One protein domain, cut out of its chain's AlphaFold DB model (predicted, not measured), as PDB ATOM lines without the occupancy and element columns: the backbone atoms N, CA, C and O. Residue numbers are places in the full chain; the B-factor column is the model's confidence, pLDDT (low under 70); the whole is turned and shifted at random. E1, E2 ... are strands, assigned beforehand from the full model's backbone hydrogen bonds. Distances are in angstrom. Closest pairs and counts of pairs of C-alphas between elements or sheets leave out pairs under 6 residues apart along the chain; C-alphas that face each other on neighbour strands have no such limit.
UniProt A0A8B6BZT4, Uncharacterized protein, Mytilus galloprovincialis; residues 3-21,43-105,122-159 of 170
ATOM      1  N   LEU A   3      28.558   8.862   9.343       89.06
ATOM      2  CA  LEU A   3      29.011   9.802   8.324       89.06
ATOM      3  C   LEU A   3      28.964   9.121   6.956       89.06
ATOM      4  O   LEU A   3      29.547   8.054   6.794       89.06
ATOM      5  N   LEU A   4      28.265   9.729   5.998       90.00
ATOM      6  CA  LEU A   4      28.196   9.246   4.618       90.00
ATOM      7  C   LEU A   4      29.188   9.979   3.714       90.00
ATOM      8  O   LEU A   4      29.820   9.359   2.868       90.00
ATOM      9  N   GLN A   5      29.307  11.294   3.895       91.69
ATOM     10  CA  GLN A   5      30.151  12.155   3.073       91.69
ATOM     11  C   GLN A   5      30.596  13.373   3.876       91.69
ATOM     12  O   GLN A   5      29.844  13.871   4.720       91.69
ATOM     13  N   ILE A   6      31.802  13.858   3.589       93.94
ATOM     14  CA  ILE A   6      32.316  15.137   4.064       93.94
ATOM     15  C   ILE A   6      33.020  15.859   2.915       93.94
ATOM     16  O   ILE A   6      33.885  15.290   2.257       93.94
ATOM     17  N   ASP A   7      32.643  17.113   2.695       95.69
ATOM     18  CA  ASP A   7      33.205  17.976   1.663       95.69
ATOM     19  C   ASP A   7      33.878  19.175   2.331       95.69
ATOM     20  O   ASP A   7      33.232  19.937   3.060       95.69
ATOM     21  N   TYR A   8      35.178  19.337   2.087       96.19
ATOM     22  CA  TYR A   8      35.980  20.447   2.596       96.19
ATOM     23  C   TYR A   8      36.006  21.600   1.592       96.19
ATOM     24  O   TYR A   8      36.353  21.414   0.427       96.19
ATOM     25  N   ASP A   9      35.699  22.807   2.055       96.31
ATOM     26  CA  ASP A   9      35.768  24.030   1.256       96.31
ATOM     27  C   ASP A   9      37.192  24.609   1.306       96.31
ATOM     28  O   ASP A   9      37.504  25.507   2.096       96.31
ATOM     29  N   LEU A  10      38.087  24.034   0.494       92.88
ATOM     30  CA  LEU A  10      39.510  24.393   0.461       92.88
ATOM     31  C   LEU A  10      39.755  25.840   0.011       92.88
ATOM     32  O   LEU A  10      40.734  26.448   0.435       92.88
ATOM     33  N   GLU A  11      38.859  26.417  -0.794       92.69
ATOM     34  CA  GLU A  11      38.954  27.819  -1.231       92.69
ATOM     35  C   GLU A  11      38.783  28.793  -0.060       92.69
ATOM     36  O   GLU A  11      39.315  29.903  -0.073       92.69
ATOM     37  N   ARG A  12      38.065  28.366   0.983       94.00
ATOM     38  CA  ARG A  12      37.859  29.123   2.222       94.00
ATOM     39  C   ARG A  12      38.748  28.647   3.367       94.00
ATOM     40  O   ARG A  12      38.499  29.017   4.518       94.00
ATOM     41  N   ALA A  13      39.774  27.849   3.076       93.06
ATOM     42  CA  ALA A  13      40.752  27.444   4.069       93.06
ATOM     43  C   ALA A  13      41.525  28.665   4.589       93.06
ATOM     44  O   ALA A  13      42.089  29.450   3.827       93.06
ATOM     45  N   ASN A  14      41.589  28.804   5.909       94.19
ATOM     46  CA  ASN A  14      42.488  29.739   6.569       94.19
ATOM     47  C   ASN A  14      43.694  28.967   7.102       94.19
ATOM     48  O   ASN A  14      43.529  28.055   7.913       94.19
ATOM     49  N   ILE A  15      44.890  29.331   6.649       93.06
ATOM     50  CA  ILE A  15      46.127  28.609   6.941       93.06
ATOM     51  C   ILE A  15      47.127  29.580   7.554       93.06
ATOM     52  O   ILE A  15      47.488  30.586   6.944       93.06
ATOM     53  N   VAL A  16      47.626  29.244   8.737       94.06
ATOM     54  CA  VAL A  16      48.707  29.963   9.412       94.06
ATOM     55  C   VAL A  16      49.911  29.040   9.495       94.06
ATOM     56  O   VAL A  16      49.806  27.932  10.013       94.06
ATOM     57  N   ARG A  17      51.058  29.498   8.989       93.06
ATOM     58  CA  ARG A  17      52.326  28.763   9.021       93.06
ATOM     59  C   ARG A  17      53.303  29.495   9.927       93.06
ATOM     60  O   ARG A  17      53.598  30.664   9.688       93.06
ATOM     61  N   THR A  18      53.806  28.801  10.939       92.81
ATOM     62  CA  THR A  18      54.729  29.360  11.926       92.81
ATOM     63  C   THR A  18      55.994  28.507  11.982       92.81
ATOM     64  O   THR A  18      55.980  27.433  12.592       92.81
ATOM     65  N   PRO A  19      57.099  28.961  11.368       92.12
ATOM     66  CA  PRO A  19      58.399  28.327  11.537       92.12
ATOM     67  C   PRO A  19      58.834  28.391  13.002       92.12
ATOM     68  O   PRO A  19      58.828  29.459  13.613       92.12
ATOM     69  N   THR A  20      59.233  27.254  13.563       88.69
ATOM     70  CA  THR A  20      59.707  27.138  14.945       88.69
ATOM     71  C   THR A  20      61.103  26.536  14.954       88.69
ATOM     72  O   THR A  20      61.341  25.499  14.337       88.69
ATOM     73  N   SER A  21      62.041  27.180  15.651       88.69
ATOM     74  CA  SER A  21      63.385  26.629  15.851       88.69
ATOM     75  C   SER A  21      63.304  25.411  16.766       88.69
ATOM     76  O   SER A  21      62.884  25.530  17.914       88.69
ATOM     77  N   VAL A  43      68.751  14.547  15.468       78.56
ATOM     78  CA  VAL A  43      67.767  15.390  16.137       78.56
ATOM     79  C   VAL A  43      66.438  14.648  16.129       78.56
ATOM     80  O   VAL A  43      65.752  14.564  15.112       78.56
ATOM     81  N   THR A  44      66.064  14.088  17.279       82.69
ATOM     82  CA  THR A  44      64.761  13.435  17.446       82.69
ATOM     83  C   THR A  44      63.727  14.445  17.921       82.69
ATOM     84  O   THR A  44      63.872  15.041  18.987       82.69
ATOM     85  N   ILE A  45      62.665  14.617  17.137       82.25
ATOM     86  CA  ILE A  45      61.553  15.517  17.430       82.25
ATOM     87  C   ILE A  45      60.298  14.675  17.632       82.25
ATOM     88  O   ILE A  45      59.864  13.936  16.745       82.25
ATOM     89  N   GLN A  46      59.692  14.818  18.806       84.44
ATOM     90  CA  GLN A  46      58.356  14.306  19.065       84.44
ATOM     91  C   GLN A  46      57.343  15.415  18.785       84.44
ATOM     92  O   GLN A  46      57.405  16.487  19.384       84.44
ATOM     93  N   ARG A  47      56.404  15.147  17.877       86.19
ATOM     94  CA  ARG A  47      55.329  16.073  17.509       86.19
ATOM     95  C   ARG A  47      53.971  15.399  17.621       86.19
ATOM     96  O   ARG A  47      53.862  14.179  17.528       86.19
ATOM     97  N   GLU A  48      52.937  16.194  17.847       90.56
ATOM     98  CA  GLU A  48      51.553  15.732  17.916       90.56
ATOM     99  C   GLU A  48      50.725  16.532  16.917       90.56
ATOM    100  O   GLU A  48      50.492  17.722  17.118       90.56
ATOM    101  N   ASP A  49      50.287  15.869  15.849       91.31
ATOM    102  CA  ASP A  49      49.295  16.439  14.951       91.31
ATOM    103  C   ASP A  49      47.913  16.307  15.602       91.31
ATOM    104  O   ASP A  49      47.590  15.277  16.209       91.31
ATOM    105  N   THR A  50      47.078  17.332  15.474       92.56
ATOM    106  CA  THR A  50      45.721  17.332  16.028       92.56
ATOM    107  C   THR A  50      44.698  17.656  14.953       92.56
ATOM    108  O   THR A  50      44.932  18.491  14.084       92.56
ATOM    109  N   TYR A  51      43.561  16.970  15.021       92.19
ATOM    110  CA  TYR A  51      42.455  17.080  14.080       92.19
ATOM    111  C   TYR A  51      41.148  17.171  14.864       92.19
ATOM    112  O   TYR A  51      40.821  16.276  15.646       92.19
ATOM    113  N   GLU A  52      40.390  18.240  14.664       91.69
ATOM    114  CA  GLU A  52      39.149  18.501  15.389       91.69
ATOM    115  C   GLU A  52      38.045  18.932  14.419       91.69
ATOM    116  O   GLU A  52      38.262  19.737  13.517       91.69
ATOM    117  N   PHE A  53      36.838  18.405  14.623       90.31
ATOM    118  CA  PHE A  53      35.660  18.727  13.821       90.31
ATOM    119  C   PHE A  53      34.652  19.464  14.694       90.31
ATOM    120  O   PHE A  53      33.963  18.848  15.509       90.31
ATOM    121  N   ARG A  54      34.553  20.784  14.518       90.25
ATOM    122  CA  ARG A  54      33.599  21.612  15.262       90.25
ATOM    123  C   ARG A  54      32.360  21.860  14.425       90.25
ATOM    124  O   ARG A  54      32.438  22.464  13.363       90.25
ATOM    125  N   TRP A  55      31.222  21.400  14.921       88.12
ATOM    126  CA  TRP A  55      29.935  21.473  14.238       88.12
ATOM    127  C   TRP A  55      29.191  22.756  14.617       88.12
ATOM    128  O   TRP A  55      29.075  23.060  15.805       88.12
ATOM    129  N   ASP A  56      28.607  23.454  13.641       87.44
ATOM    130  CA  ASP A  56      27.830  24.682  13.883       87.44
ATOM    131  C   ASP A  56      26.626  24.413  14.799       87.44
ATOM    132  O   ASP A  56      26.250  25.228  15.642       87.44
ATOM    133  N   ARG A  57      26.006  23.236  14.643       81.19
ATOM    134  CA  ARG A  57      24.853  22.782  15.431       81.19
ATOM    135  C   ARG A  57      25.217  21.559  16.266       81.19
ATOM    136  O   ARG A  57      24.663  20.475  16.090       81.19
ATOM    137  N   ALA A  58      26.121  21.773  17.220       66.19
ATOM    138  CA  ALA A  58      26.638  20.771  18.153       66.19
ATOM    139  C   ALA A  58      25.561  19.829  18.736       66.19
ATOM    140  O   ALA A  58      25.753  18.617  18.742       66.19
ATOM    141  N   ALA A  59      24.391  20.349  19.134       59.28
ATOM    142  CA  ALA A  59      23.310  19.558  19.740       59.28
ATOM    143  C   ALA A  59      22.794  18.395  18.865       59.28
ATOM    144  O   ALA A  59      22.281  17.413  19.399       59.28
ATOM    145  N   LYS A  60      22.937  18.474  17.535       66.25
ATOM    146  CA  LYS A  60      22.530  17.400  16.616       66.25
ATOM    147  C   LYS A  60      23.597  16.322  16.430       66.25
ATOM    148  O   LYS A  60      23.263  15.201  16.059       66.25
ATOM    149  N   VAL A  61      24.855  16.644  16.733       67.75
ATOM    150  CA  VAL A  61      26.023  15.754  16.640       67.75
ATOM    151  C   VAL A  61      26.575  15.482  18.045       67.75
ATOM    152  O   VAL A  61      27.771  15.570  18.313       67.75
ATOM    153  N   ALA A  62      25.674  15.197  18.988       63.09
ATOM    154  CA  ALA A  62      26.031  14.974  20.388       63.09
ATOM    155  C   ALA A  62      26.721  13.618  20.628       63.09
ATOM    156  O   ALA A  62      27.484  13.478  21.580       63.09
ATOM    157  N   SER A  63      26.481  12.621  19.770       68.00
ATOM    158  CA  SER A  63      27.165  11.324  19.827       68.00
ATOM    159  C   SER A  63      28.510  11.379  19.101       68.00
ATOM    160  O   SER A  63      28.556  11.875  17.977       68.00
ATOM    161  N   SER A  64      29.567  10.805  19.684       75.06
ATOM    162  CA  SER A  64      30.835  10.587  18.980       75.06
ATOM    163  C   SER A  64      30.627   9.695  17.753       75.06
ATOM    164  O   SER A  64      30.072   8.600  17.872       75.06
ATOM    165  N   ILE A  65      31.080  10.150  16.591       82.44
ATOM    166  CA  ILE A  65      31.088   9.405  15.333       82.44
ATOM    167  C   ILE A  65      32.524   8.985  15.056       82.44
ATOM    168  O   ILE A  65      33.411   9.834  15.024       82.44
ATOM    169  N   SER A  66      32.747   7.696  14.819       84.75
ATOM    170  CA  SER A  66      34.003   7.205  14.252       84.75
ATOM    171  C   SER A  66      33.812   6.956  12.760       84.75
ATOM    172  O   SER A  66      32.887   6.239  12.380       84.75
ATOM    173  N   ALA A  67      34.653   7.559  11.923       86.56
ATOM    174  CA  ALA A  67      34.559   7.451  10.468       86.56
ATOM    175  C   ALA A  67      35.947   7.438   9.818       86.56
ATOM    176  O   ALA A  67      36.900   7.968  10.387       86.56
ATOM    177  N   TYR A  68      36.043   6.854   8.624       90.38
ATOM    178  CA  TYR A  68      37.219   6.962   7.766       90.38
ATOM    179  C   TYR A  68      37.011   8.127   6.808       90.38
ATOM    180  O   TYR A  68      36.034   8.136   6.065       90.38
ATOM    181  N   VAL A  69      37.886   9.128   6.868       91.25
ATOM    182  CA  VAL A  69      37.823  10.304   5.989       91.25
ATOM    183  C   VAL A  69      39.218  10.740   5.581       91.25
ATOM    184  O   VAL A  69      40.181  10.547   6.329       91.25
ATOM    185  N   GLY A  70      39.334  11.339   4.399       91.56
ATOM    186  CA  GLY A  70      40.543  12.057   4.015       91.56
ATOM    187  C   GLY A  70      40.727  13.289   4.898       91.56
ATOM    188  O   GLY A  70      39.763  13.998   5.179       91.56
ATOM    189  N   ILE A  71      41.952  13.542   5.351       91.56
ATOM    190  CA  ILE A  71      42.264  14.667   6.233       91.56
ATOM    191  C   ILE A  71      43.014  15.738   5.451       91.56
ATOM    192  O   ILE A  71      43.986  15.410   4.770       91.56
ATOM    193  N   PRO A  72      42.602  17.013   5.544       92.06
ATOM    194  CA  PRO A  72      43.363  18.098   4.956       92.06
ATOM    195  C   PRO A  72      44.773  18.177   5.544       92.06
ATOM    196  O   PRO A  72      44.940  18.325   6.755       92.06
ATOM    197  N   LEU A  73      45.785  18.098   4.685       89.44
ATOM    198  CA  LEU A  73      47.200  18.216   5.009       89.44
ATOM    199  C   LEU A  73      47.734  19.561   4.532       89.44
ATOM    200  O   LEU A  73      47.470  19.971   3.402       89.44
ATOM    201  N   VAL A  74      48.507  20.231   5.382       88.19
ATOM    202  CA  VAL A  74      49.171  21.488   5.024       88.19
ATOM    203  C   VAL A  74      50.569  21.181   4.504       88.19
ATOM    204  O   VAL A  74      51.382  20.610   5.226       88.19
ATOM    205  N   GLY A  75      50.841  21.576   3.264       81.75
ATOM    206  CA  GLY A  75      52.187  21.645   2.706       81.75
ATOM    207  C   GLY A  75      52.730  23.076   2.684       81.75
ATOM    208  O   GLY A  75      52.070  24.039   3.103       81.75
ATOM    209  N   GLU A  76      53.939  23.224   2.148       76.56
ATOM    210  CA  GLU A  76      54.611  24.520   1.982       76.56
ATOM    211  C   GLU A  76      53.757  25.511   1.183       76.56
ATOM    212  O   GLU A  76      53.510  26.626   1.643       76.56
ATOM    213  N   SER A  77      53.236  25.085   0.030       77.50
ATOM    214  CA  SER A  77      52.492  25.940  -0.902       77.50
ATOM    215  C   SER A  77      50.984  25.684  -0.916       77.50
ATOM    216  O   SER A  77      50.213  26.622  -1.109       77.50
ATOM    217  N   GLU A  78      50.544  24.447  -0.680       83.88
ATOM    218  CA  GLU A  78      49.156  24.030  -0.905       83.88
ATOM    219  C   GLU A  78      48.571  23.188   0.235       83.88
ATOM    220  O   GLU A  78      49.276  22.757   1.153       83.88
ATOM    221  N   VAL A  79      47.256  22.977   0.173       86.88
ATOM    222  CA  VAL A  79      46.523  22.035   1.025       86.88
ATOM    223  C   VAL A  79      46.079  20.870   0.161       86.88
ATOM    224  O   VAL A  79      45.463  21.079  -0.881       86.88
ATOM    225  N   SER A  80      46.356  19.652   0.608       89.56
ATOM    226  CA  SER A  80      45.911  18.424  -0.057       89.56
ATOM    227  C   SER A  80      45.021  17.605   0.871       89.56
ATOM    228  O   SER A  80      44.995  17.838   2.075       89.56
ATOM    229  N   ILE A  81      44.261  16.652   0.335       89.56
ATOM    230  CA  ILE A  81      43.498  15.695   1.147       89.56
ATOM    231  C   ILE A  81      44.287  14.386   1.218       89.56
ATOM    232  O   ILE A  81      44.696  13.847   0.189       89.56
ATOM    233  N   SER A  82      44.520  13.877   2.428       87.94
ATOM    234  CA  SER A  82      45.213  12.605   2.643       87.94
ATOM    235  C   SER A  82      44.388  11.404   2.177       87.94
ATOM    236  O   SER A  82      43.173  11.488   2.000       87.94
ATOM    237  N   ALA A  83      45.032  10.234   2.120       83.94
ATOM    238  CA  ALA A  83      44.309   8.965   2.163       83.94
ATOM    239  C   ALA A  83      43.397   8.897   3.402       83.94
ATOM    240  O   ALA A  83      43.682   9.529   4.427       83.94
ATOM    241  N   GLU A  84      42.313   8.129   3.304       88.00
ATOM    242  CA  GLU A  84      41.333   8.018   4.378       88.00
ATOM    243  C   GLU A  84      41.961   7.478   5.667       88.00
ATOM    244  O   GLU A  84      42.688   6.481   5.665       88.00
ATOM    245  N   MET A  85      41.658   8.127   6.789       86.12
ATOM    246  CA  MET A  85      42.064   7.675   8.112       86.12
ATOM    247  C   MET A  85      40.889   7.679   9.081       86.12
ATOM    248  O   MET A  85      39.951   8.462   8.941       86.12
ATOM    249  N   SER A  86      40.969   6.809  10.085       87.81
ATOM    250  CA  SER A  86      39.969   6.739  11.146       87.81
ATOM    251  C   SER A  86      40.073   7.958  12.059       87.81
ATOM    252  O   SER A  86      41.127   8.212  12.648       87.81
ATOM    253  N   VAL A  87      38.973   8.696  12.193       85.62
ATOM    254  CA  VAL A  87      38.859   9.864  13.069       85.62
ATOM    255  C   VAL A  87      37.612   9.812  13.939       85.62
ATOM    256  O   VAL A  87      36.626   9.155  13.605       85.62
ATOM    257  N   SER A  88      37.664  10.530  15.062       85.19
ATOM    258  CA  SER A  88      36.540  10.712  15.981       85.19
ATOM    259  C   SER A  88      35.990  12.135  15.870       85.19
ATOM    260  O   SER A  88      36.744  13.101  15.978       85.19
ATOM    261  N   MET A  89      34.680  12.266  15.660       82.75
ATOM    262  CA  MET A  89      33.973  13.536  15.446       82.75
ATOM    263  C   MET A  89      32.818  13.700  16.444       82.75
ATOM    264  O   MET A  89      32.146  12.727  16.773       82.75
ATOM    265  N   GLY A  90      32.559  14.919  16.933       76.88
ATOM    266  CA  GLY A  90      31.517  15.199  17.936       76.88
ATOM    267  C   GLY A  90      31.870  16.387  18.839       76.88
ATOM    268  O   GLY A  90      32.961  16.932  18.727       76.88
ATOM    269  N   ILE A  91      30.966  16.782  19.746       64.06
ATOM    270  CA  ILE A  91      31.066  18.030  20.551       64.06
ATOM    271  C   ILE A  91      32.385  18.165  21.338       64.06
ATOM    272  O   ILE A  91      32.864  19.276  21.518       64.06
ATOM    273  N   ASN A  92      32.981  17.053  21.776       65.94
ATOM    274  CA  ASN A  92      34.271  17.022  22.485       65.94
ATOM    275  C   ASN A  92      35.223  15.973  21.890       65.94
ATOM    276  O   ASN A  92      36.044  15.396  22.602       65.94
ATOM    277  N   ALA A  93      35.048  15.644  20.612       70.94
ATOM    278  CA  ALA A  93      35.838  14.615  19.958       70.94
ATOM    279  C   ALA A  93      36.862  15.245  19.016       70.94
ATOM    280  O   ALA A  93      36.599  16.229  18.328       70.94
ATOM    281  N   GLY A  94      38.032  14.630  18.986       78.06
ATOM    282  CA  GLY A  94      39.103  14.955  18.070       78.06
ATOM    283  C   GLY A  94      40.061  13.783  17.999       78.06
ATOM    284  O   GLY A  94      40.036  12.873  18.835       78.06
ATOM    285  N   THR A  95      40.912  13.810  16.989       85.00
ATOM    286  CA  THR A  95      41.942  12.808  16.778       85.00
ATOM    287  C   THR A  95      43.295  13.462  16.972       85.00
ATOM    288  O   THR A  95      43.601  14.490  16.376       85.00
ATOM    289  N   LYS A  96      44.111  12.851  17.826       87.44
ATOM    290  CA  LYS A  96      45.510  13.220  18.023       87.44
ATOM    291  C   LYS A  96      46.383  12.138  17.424       87.44
ATOM    292  O   LYS A  96      46.106  10.952  17.605       87.44
ATOM    293  N   ARG A  97      47.441  12.540  16.737       82.88
ATOM    294  CA  ARG A  97      48.436  11.638  16.177       82.88
ATOM    295  C   ARG A  97      49.816  12.090  16.608       82.88
ATOM    296  O   ARG A  97      50.383  13.023  16.049       82.88
ATOM    297  N   SER A  98      50.377  11.390  17.581       84.62
ATOM    298  CA  SER A  98      51.779  11.570  17.933       84.62
ATOM    299  C   SER A  98      52.660  10.898  16.880       84.62
ATOM    300  O   SER A  98      52.425   9.751  16.491       84.62
ATOM    301  N   LYS A  99      53.680  11.614  16.420       83.12
ATOM    302  CA  LYS A  99      54.709  11.114  15.518       83.12
ATOM    303  C   LYS A  99      56.069  11.468  16.106       83.12
ATOM    304  O   LYS A  99      56.315  12.615  16.471       83.12
ATOM    305  N   THR A 100      56.944  10.480  16.194       82.50
ATOM    306  CA  THR A 100      58.359  10.706  16.491       82.50
ATOM    307  C   THR A 100      59.109  10.618  15.177       82.50
ATOM    308  O   THR A 100      58.997   9.614  14.473       82.50
ATOM    309  N   GLU A 101      59.828  11.676  14.826       84.25
ATOM    310  CA  GLU A 101      60.692  11.708  13.651       84.25
ATOM    311  C   GLU A 101      62.112  12.032  14.084       84.25
ATOM    312  O   GLU A 101      62.346  12.960  14.858       84.25
ATOM    313  N   THR A 102      63.055  11.260  13.563       81.44
ATOM    314  CA  THR A 102      64.479  11.514  13.735       81.44
ATOM    315  C   THR A 102      65.005  12.111  12.444       81.44
ATOM    316  O   THR A 102      64.880  11.509  11.378       81.44
ATOM    317  N   TRP A 103      65.565  13.307  12.553       78.31
ATOM    318  CA  TRP A 103      66.190  14.034  11.460       78.31
ATOM    319  C   TRP A 103      67.698  14.035  11.663       78.31
ATOM    320  O   TRP A 103      68.178  14.173  12.787       78.31
ATOM    321  N   ILE A 104      68.454  13.883  10.582       77.06
ATOM    322  CA  ILE A 104      69.912  13.978  10.634       77.06
ATOM    323  C   ILE A 104      70.279  15.448  10.433       77.06
ATOM    324  O   ILE A 104      69.950  16.035   9.404       77.06
ATOM    325  N   ALA A 105      70.934  16.046  11.425       74.94
ATOM    326  CA  ALA A 105      71.506  17.377  11.313       74.94
ATOM    327  C   ALA A 105      72.959  17.261  10.835       74.94
ATOM    328  O   ALA A 105      73.829  16.742  11.541       74.94
ATOM    329  N   LYS A 122      64.756  24.308  11.683       90.56
ATOM    330  CA  LYS A 122      63.395  24.801  11.844       90.56
ATOM    331  C   LYS A 122      62.415  23.733  11.392       90.56
ATOM    332  O   LYS A 122      62.695  22.966  10.478       90.56
ATOM    333  N   LEU A 123      61.267  23.715  12.051       91.12
ATOM    334  CA  LEU A 123      60.106  22.931  11.670       91.12
ATOM    335  C   LEU A 123      58.914  23.878  11.596       91.12
ATOM    336  O   LEU A 123      58.696  24.677  12.513       91.12
ATOM    337  N   THR A 124      58.138  23.802  10.526       92.75
ATOM    338  CA  THR A 124      56.968  24.660  10.355       92.75
ATOM    339  C   THR A 124      55.747  24.017  10.997       92.75
ATOM    340  O   THR A 124      55.353  22.908  10.641       92.75
ATOM    341  N   GLN A 125      55.120  24.724  11.940       92.88
ATOM    342  CA  GLN A 125      53.794  24.377  12.442       92.88
ATOM    343  C   GLN A 125      52.735  25.032  11.550       92.88
ATOM    344  O   GLN A 125      52.659  26.258  11.456       92.88
ATOM    345  N   GLY A 126      51.904  24.220  10.907       93.25
ATOM    346  CA  GLY A 126      50.718  24.655  10.179       93.25
ATOM    347  C   GLY A 126      49.461  24.505  11.017       93.25
ATOM    348  O   GLY A 126      49.108  23.393  11.402       93.25
ATOM    349  N   ASN A 127      48.751  25.607  11.235       94.25
ATOM    350  CA  ASN A 127      47.380  25.592  11.730       94.25
ATOM    351  C   ASN A 127      46.435  25.861  10.559       94.25
ATOM    352  O   ASN A 127      46.585  26.871   9.870       94.25
ATOM    353  N   ILE A 128      45.473  24.973  10.332       94.81
ATOM    354  CA  ILE A 128      44.509  25.072   9.241       94.81
ATOM    355  C   ILE A 128      43.081  24.993   9.761       94.81
ATOM    356  O   ILE A 128      42.738  24.094  10.523       94.81
ATOM    357  N   ASN A 129      42.248  25.919   9.297       95.50
ATOM    358  CA  ASN A 129      40.823  25.952   9.578       95.50
ATOM    359  C   ASN A 129      40.070  25.895   8.249       95.50
ATOM    360  O   ASN A 129      40.208  26.814   7.443       95.50
ATOM    361  N   ILE A 130      39.280  24.848   8.014       95.94
ATOM    362  CA  ILE A 130      38.541  24.673   6.753       95.94
ATOM    363  C   ILE A 130      37.061  24.467   7.046       95.94
ATOM    364  O   ILE A 130      36.717  23.531   7.773       95.94
ATOM    365  N   PRO A 131      36.162  25.294   6.490       96.81
ATOM    366  CA  PRO A 131      34.742  24.990   6.515       96.81
ATOM    367  C   PRO A 131      34.466  23.647   5.830       96.81
ATOM    368  O   PRO A 131      35.055  23.337   4.797       96.81
ATOM    369  N   PHE A 132      33.549  22.859   6.377       95.12
ATOM    370  CA  PHE A 132      33.101  21.624   5.744       95.12
ATOM    371  C   PHE A 132      31.577  21.509   5.756       95.12
ATOM    372  O   PHE A 132      30.887  22.108   6.588       95.12
ATOM    373  N   THR A 133      31.060  20.702   4.836       95.12
ATOM    374  CA  THR A 133      29.678  20.215   4.842       95.12
ATOM    375  C   THR A 133      29.703  18.697   4.929       95.12
ATOM    376  O   THR A 133      30.456  18.053   4.213       95.12
ATOM    377  N   ALA A 134      28.901  18.115   5.814       92.50
ATOM    378  CA  ALA A 134      28.829  16.675   6.006       92.50
ATOM    379  C   ALA A 134      27.391  16.169   5.904       92.50
ATOM    380  O   ALA A 134      26.448  16.818   6.365       92.50
ATOM    381  N   ILE A 135      27.243  14.979   5.325       91.94
ATOM    382  CA  ILE A 135      25.980  14.252   5.225       91.94
ATOM    383  C   ILE A 135      26.015  13.106   6.232       91.94
ATOM    384  O   ILE A 135      26.890  12.239   6.190       91.94
ATOM    385  N   LEU A 136      25.056  13.113   7.151       88.88
ATOM    386  CA  LEU A 136      24.962  12.184   8.272       88.88
ATOM    387  C   LEU A 136      23.665  11.383   8.181       88.88
ATOM    388  O   LEU A 136      22.639  11.929   7.797       88.88
ATOM    389  N   CYS A 137      23.691  10.118   8.590       87.56
ATOM    390  CA  CYS A 137      22.540   9.214   8.607       87.56
ATOM    391  C   CYS A 137      22.186   8.762  10.037       87.56
ATOM    392  O   CYS A 137      23.068   8.423  10.840       87.56
ATOM    393  N   TYR A 138      20.888   8.724  10.362       79.62
ATOM    394  CA  TYR A 138      20.389   8.156  11.618       79.62
ATOM    395  C   TYR A 138      20.204   6.633  11.515       79.62
ATOM    396  O   TYR A 138      19.210   6.142  10.991       79.62
ATOM    397  N   GLY A 139      21.133   5.876  12.101       71.00
ATOM    398  CA  GLY A 139      21.084   4.410  12.093       71.00
ATOM    399  C   GLY A 139      21.640   3.837  10.791       71.00
ATOM    400  O   GLY A 139      22.598   4.383  10.250       71.00
ATOM    401  N   ASN A 140      21.058   2.738  10.309       68.25
ATOM    402  CA  ASN A 140      21.435   2.112   9.032       68.25
ATOM    403  C   ASN A 140      20.549   2.579   7.862       68.25
ATOM    404  O   ASN A 140      20.678   2.062   6.756       68.25
ATOM    405  N   ASP A 141      19.629   3.514   8.107       74.12
ATOM    406  CA  ASP A 141      18.658   3.989   7.125       74.12
ATOM    407  C   ASP A 141      19.215   5.190   6.350       74.12
ATOM    408  O   ASP A 141      19.059   6.346   6.750       74.12
ATOM    409  N   THR A 142      19.882   4.910   5.230       70.75
ATOM    410  CA  THR A 142      20.495   5.928   4.367       70.75
ATOM    411  C   THR A 142      19.491   6.903   3.747       70.75
ATOM    412  O   THR A 142      19.918   7.892   3.162       70.75
ATOM    413  N   GLU A 143      18.181   6.670   3.872       75.31
ATOM    414  CA  GLU A 143      17.150   7.589   3.376       75.31
ATOM    415  C   GLU A 143      16.896   8.756   4.346       75.31
ATOM    416  O   GLU A 143      16.414   9.816   3.941       75.31
ATOM    417  N   ARG A 144      17.272   8.615   5.626       82.75
ATOM    418  CA  ARG A 144      17.122   9.661   6.651       82.75
ATOM    419  C   ARG A 144      18.438  10.371   6.909       82.75
ATOM    420  O   ARG A 144      19.108  10.137   7.923       82.75
ATOM    421  N   THR A 145      18.785  11.267   5.993       88.25
ATOM    422  CA  THR A 145      19.999  12.074   6.099       88.25
ATOM    423  C   THR A 145      19.749  13.457   6.686       88.25
ATOM    424  O   THR A 145      18.668  14.038   6.569       88.25
ATOM    425  N   ILE A 146      20.777  13.999   7.330       88.81
ATOM    426  CA  ILE A 146      20.873  15.414   7.674       88.81
ATOM    427  C   ILE A 146      22.166  15.978   7.103       88.81
ATOM    428  O   ILE A 146      23.204  15.316   7.102       88.81
ATOM    429  N   THR A 147      22.096  17.221   6.646       91.44
ATOM    430  CA  THR A 147      23.271  17.996   6.261       91.44
ATOM    431  C   THR A 147      23.658  18.898   7.418       91.44
ATOM    432  O   THR A 147      22.852  19.712   7.872       91.44
ATOM    433  N   GLU A 148      24.896  18.773   7.874       90.88
ATOM    434  CA  GLU A 148      25.455  19.624   8.916       90.88
ATOM    435  C   GLU A 148      26.740  20.283   8.426       90.88
ATOM    436  O   GLU A 148      27.440  19.773   7.551       90.88
ATOM    437  N   LYS A 149      27.015  21.464   8.970       93.00
ATOM    438  CA  LYS A 149      28.189  22.266   8.634       93.00
ATOM    439  C   LYS A 149      29.073  22.422   9.853       93.00
ATOM    440  O   LYS A 149      28.622  22.271  10.993       93.00
ATOM    441  N   GLY A 150      30.330  22.733   9.598       92.31
ATOM    442  CA  GLY A 150      31.281  22.995  10.652       92.31
ATOM    443  C   GLY A 150      32.600  23.521  10.128       92.31
ATOM    444  O   GLY A 150      32.745  23.845   8.949       92.31
ATOM    445  N   ILE A 151      33.567  23.584  11.033       94.31
ATOM    446  CA  ILE A 151      34.947  23.946  10.744       94.31
ATOM    447  C   ILE A 151      35.841  22.806  11.221       94.31
ATOM    448  O   ILE A 151      35.784  22.376  12.377       94.31
ATOM    449  N   PHE A 152      36.659  22.311  10.304       93.38
ATOM    450  CA  PHE A 152      37.766  21.422  10.590       93.38
ATOM    451  C   PHE A 152      38.951  22.254  11.069       93.38
ATOM    452  O   PHE A 152      39.320  23.216  10.398       93.38
ATOM    453  N   TYR A 153      39.543  21.868  12.191       94.19
ATOM    454  CA  TYR A 153      40.764  22.447  12.734       94.19
ATOM    455  C   TYR A 153      41.865  21.393  12.692       94.19
ATOM    456  O   TYR A 153      41.717  20.312  13.260       94.19
ATOM    457  N   GLY A 154      42.969  21.715  12.030       93.44
ATOM    458  CA  GLY A 154      44.165  20.887  11.978       93.44
ATOM    459  C   GLY A 154      45.373  21.642  12.518       93.44
ATOM    460  O   GLY A 154      45.616  22.771  12.102       93.44
ATOM    461  N   CYS A 155      46.155  21.016  13.393       93.19
ATOM    462  CA  CYS A 155      47.519  21.437  13.706       93.19
ATOM    463  C   CYS A 155      48.464  20.340  13.233       93.19
ATOM    464  O   CYS A 155      48.332  19.193  13.651       93.19
ATOM    465  N   GLN A 156      49.387  20.687  12.348       92.06
ATOM    466  CA  GLN A 156      50.313  19.754  11.720       92.06
ATOM    467  C   GLN A 156      51.703  20.360  11.661       92.06
ATOM    468  O   GLN A 156      51.865  21.579  11.705       92.06
ATOM    469  N   PHE A 157      52.707  19.511  11.510       90.25
ATOM    470  CA  PHE A 157      54.086  19.945  11.353       90.25
ATOM    471  C   PHE A 157      54.648  19.451  10.014       90.25
ATOM    472  O   PHE A 157      54.457  18.295   9.632       90.25
ATOM    473  N   PHE A 158      55.390  20.291   9.306       87.56
ATOM    474  CA  PHE A 158      56.011  19.960   8.016       87.56
ATOM    475  C   PHE A 158      57.236  20.849   7.773       87.56
ATOM    476  O   PHE A 158      57.555  21.679   8.623       87.56
ATOM    477  N   ASP A 159      57.910  20.652   6.634       87.00
ATOM    478  CA  ASP A 159      59.038  21.483   6.186       87.00
ATOM    479  C   ASP A 159      60.143  21.593   7.253       87.00
ATOM    480  O   ASP A 159      60.295  22.596   7.956       87.00
TER     481      ASP A 159
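This is residues 3 to 21, 43 to 105 and 122 to 159 of the 170 residues of an uncharacterized protein of Mytilus galloprovincialis (UniProt A0A8B6BZT4). A long, twisted sheet of six strands has the bent hairpin E4-E5 packed across one of its faces. E7 and E8 run side by side along the sheet; E3 and then E6 follow beyond E8, while E2 and E1 share the other side of E7, one beside each part of it. The 120 printed residues hold eight named strands, E1 to E8 in chain order, and no named helix; the class is all strand, and the neighbour pairs are antiparallel. The whole is compact, with a radius of gyration of the C-alphas of 15.8 A, yet a rod in outline, spanning 55 by 27 by 23 A.

In the large sheet, E7 is residues 122 to 137, 43.8 A long, and E8 is residues 145 to 159, 40.2 A, ending at C-alpha 159 (59.038, 21.483, 6.186). E3 is residues 43 to 55, 38.4 A, and E6 residues 94 to 105, 33.2 A. E2 is residues 14 to 21, 23.1 A, and E1 residues 3 to 8, beginning at C-alpha 3 (29.011, 9.802, 8.324). The second sheet is E4, residues 65 to 74, and E5, residues 79 to 89. E4 bends by 72 degrees at residue 68, E5 by 95 degrees at 86, E7 by 59 degrees at 133 and E8 by 58 degrees at 148.

The large sheet is branched at E7. E7 and E8 are a hairpin, antiparallel at 168 degrees, with N 130 and O 152 2.9 A apart. On the other side of E7 from E8, E2 pairs beside residues 122 to 129, with N 16 and O 127 at 2.8 A, and E1 beside residues 132 to 136, with N 7 and O 133 at 2.8 A. E3 pairs with E8, with N 52 and O 153 at 2.8 A, and on its other side with E6, with N 47 and O 99 at 2.9 A. E1, E2 and E6 are edge strands. E4 and E5 form a hairpin, with N 69 and O 85 at 3.0 A. The closest C-alphas of E4 and E7 are those of Val 74 and Gly 126, 6.2 A apart; those of E3 and E5 are Phe 53 and Met 89, 5.7 A. E5 is apart from E7 and E8.

The C-alphas of Ala 105 and Glu 143, the two farthest apart, are 55.8 A from each other. Residues 22 to 42 are not printed, with 12.1 A between C-alphas 21 and 43; nor are residues 106 to 121, with 11.0 A between C-alphas 105 and 122. Of the links printed whole, none is long. Mean pLDDT of the printed part is 86.1; residues 58 to 63, 91 to 92 and 140 are under 70.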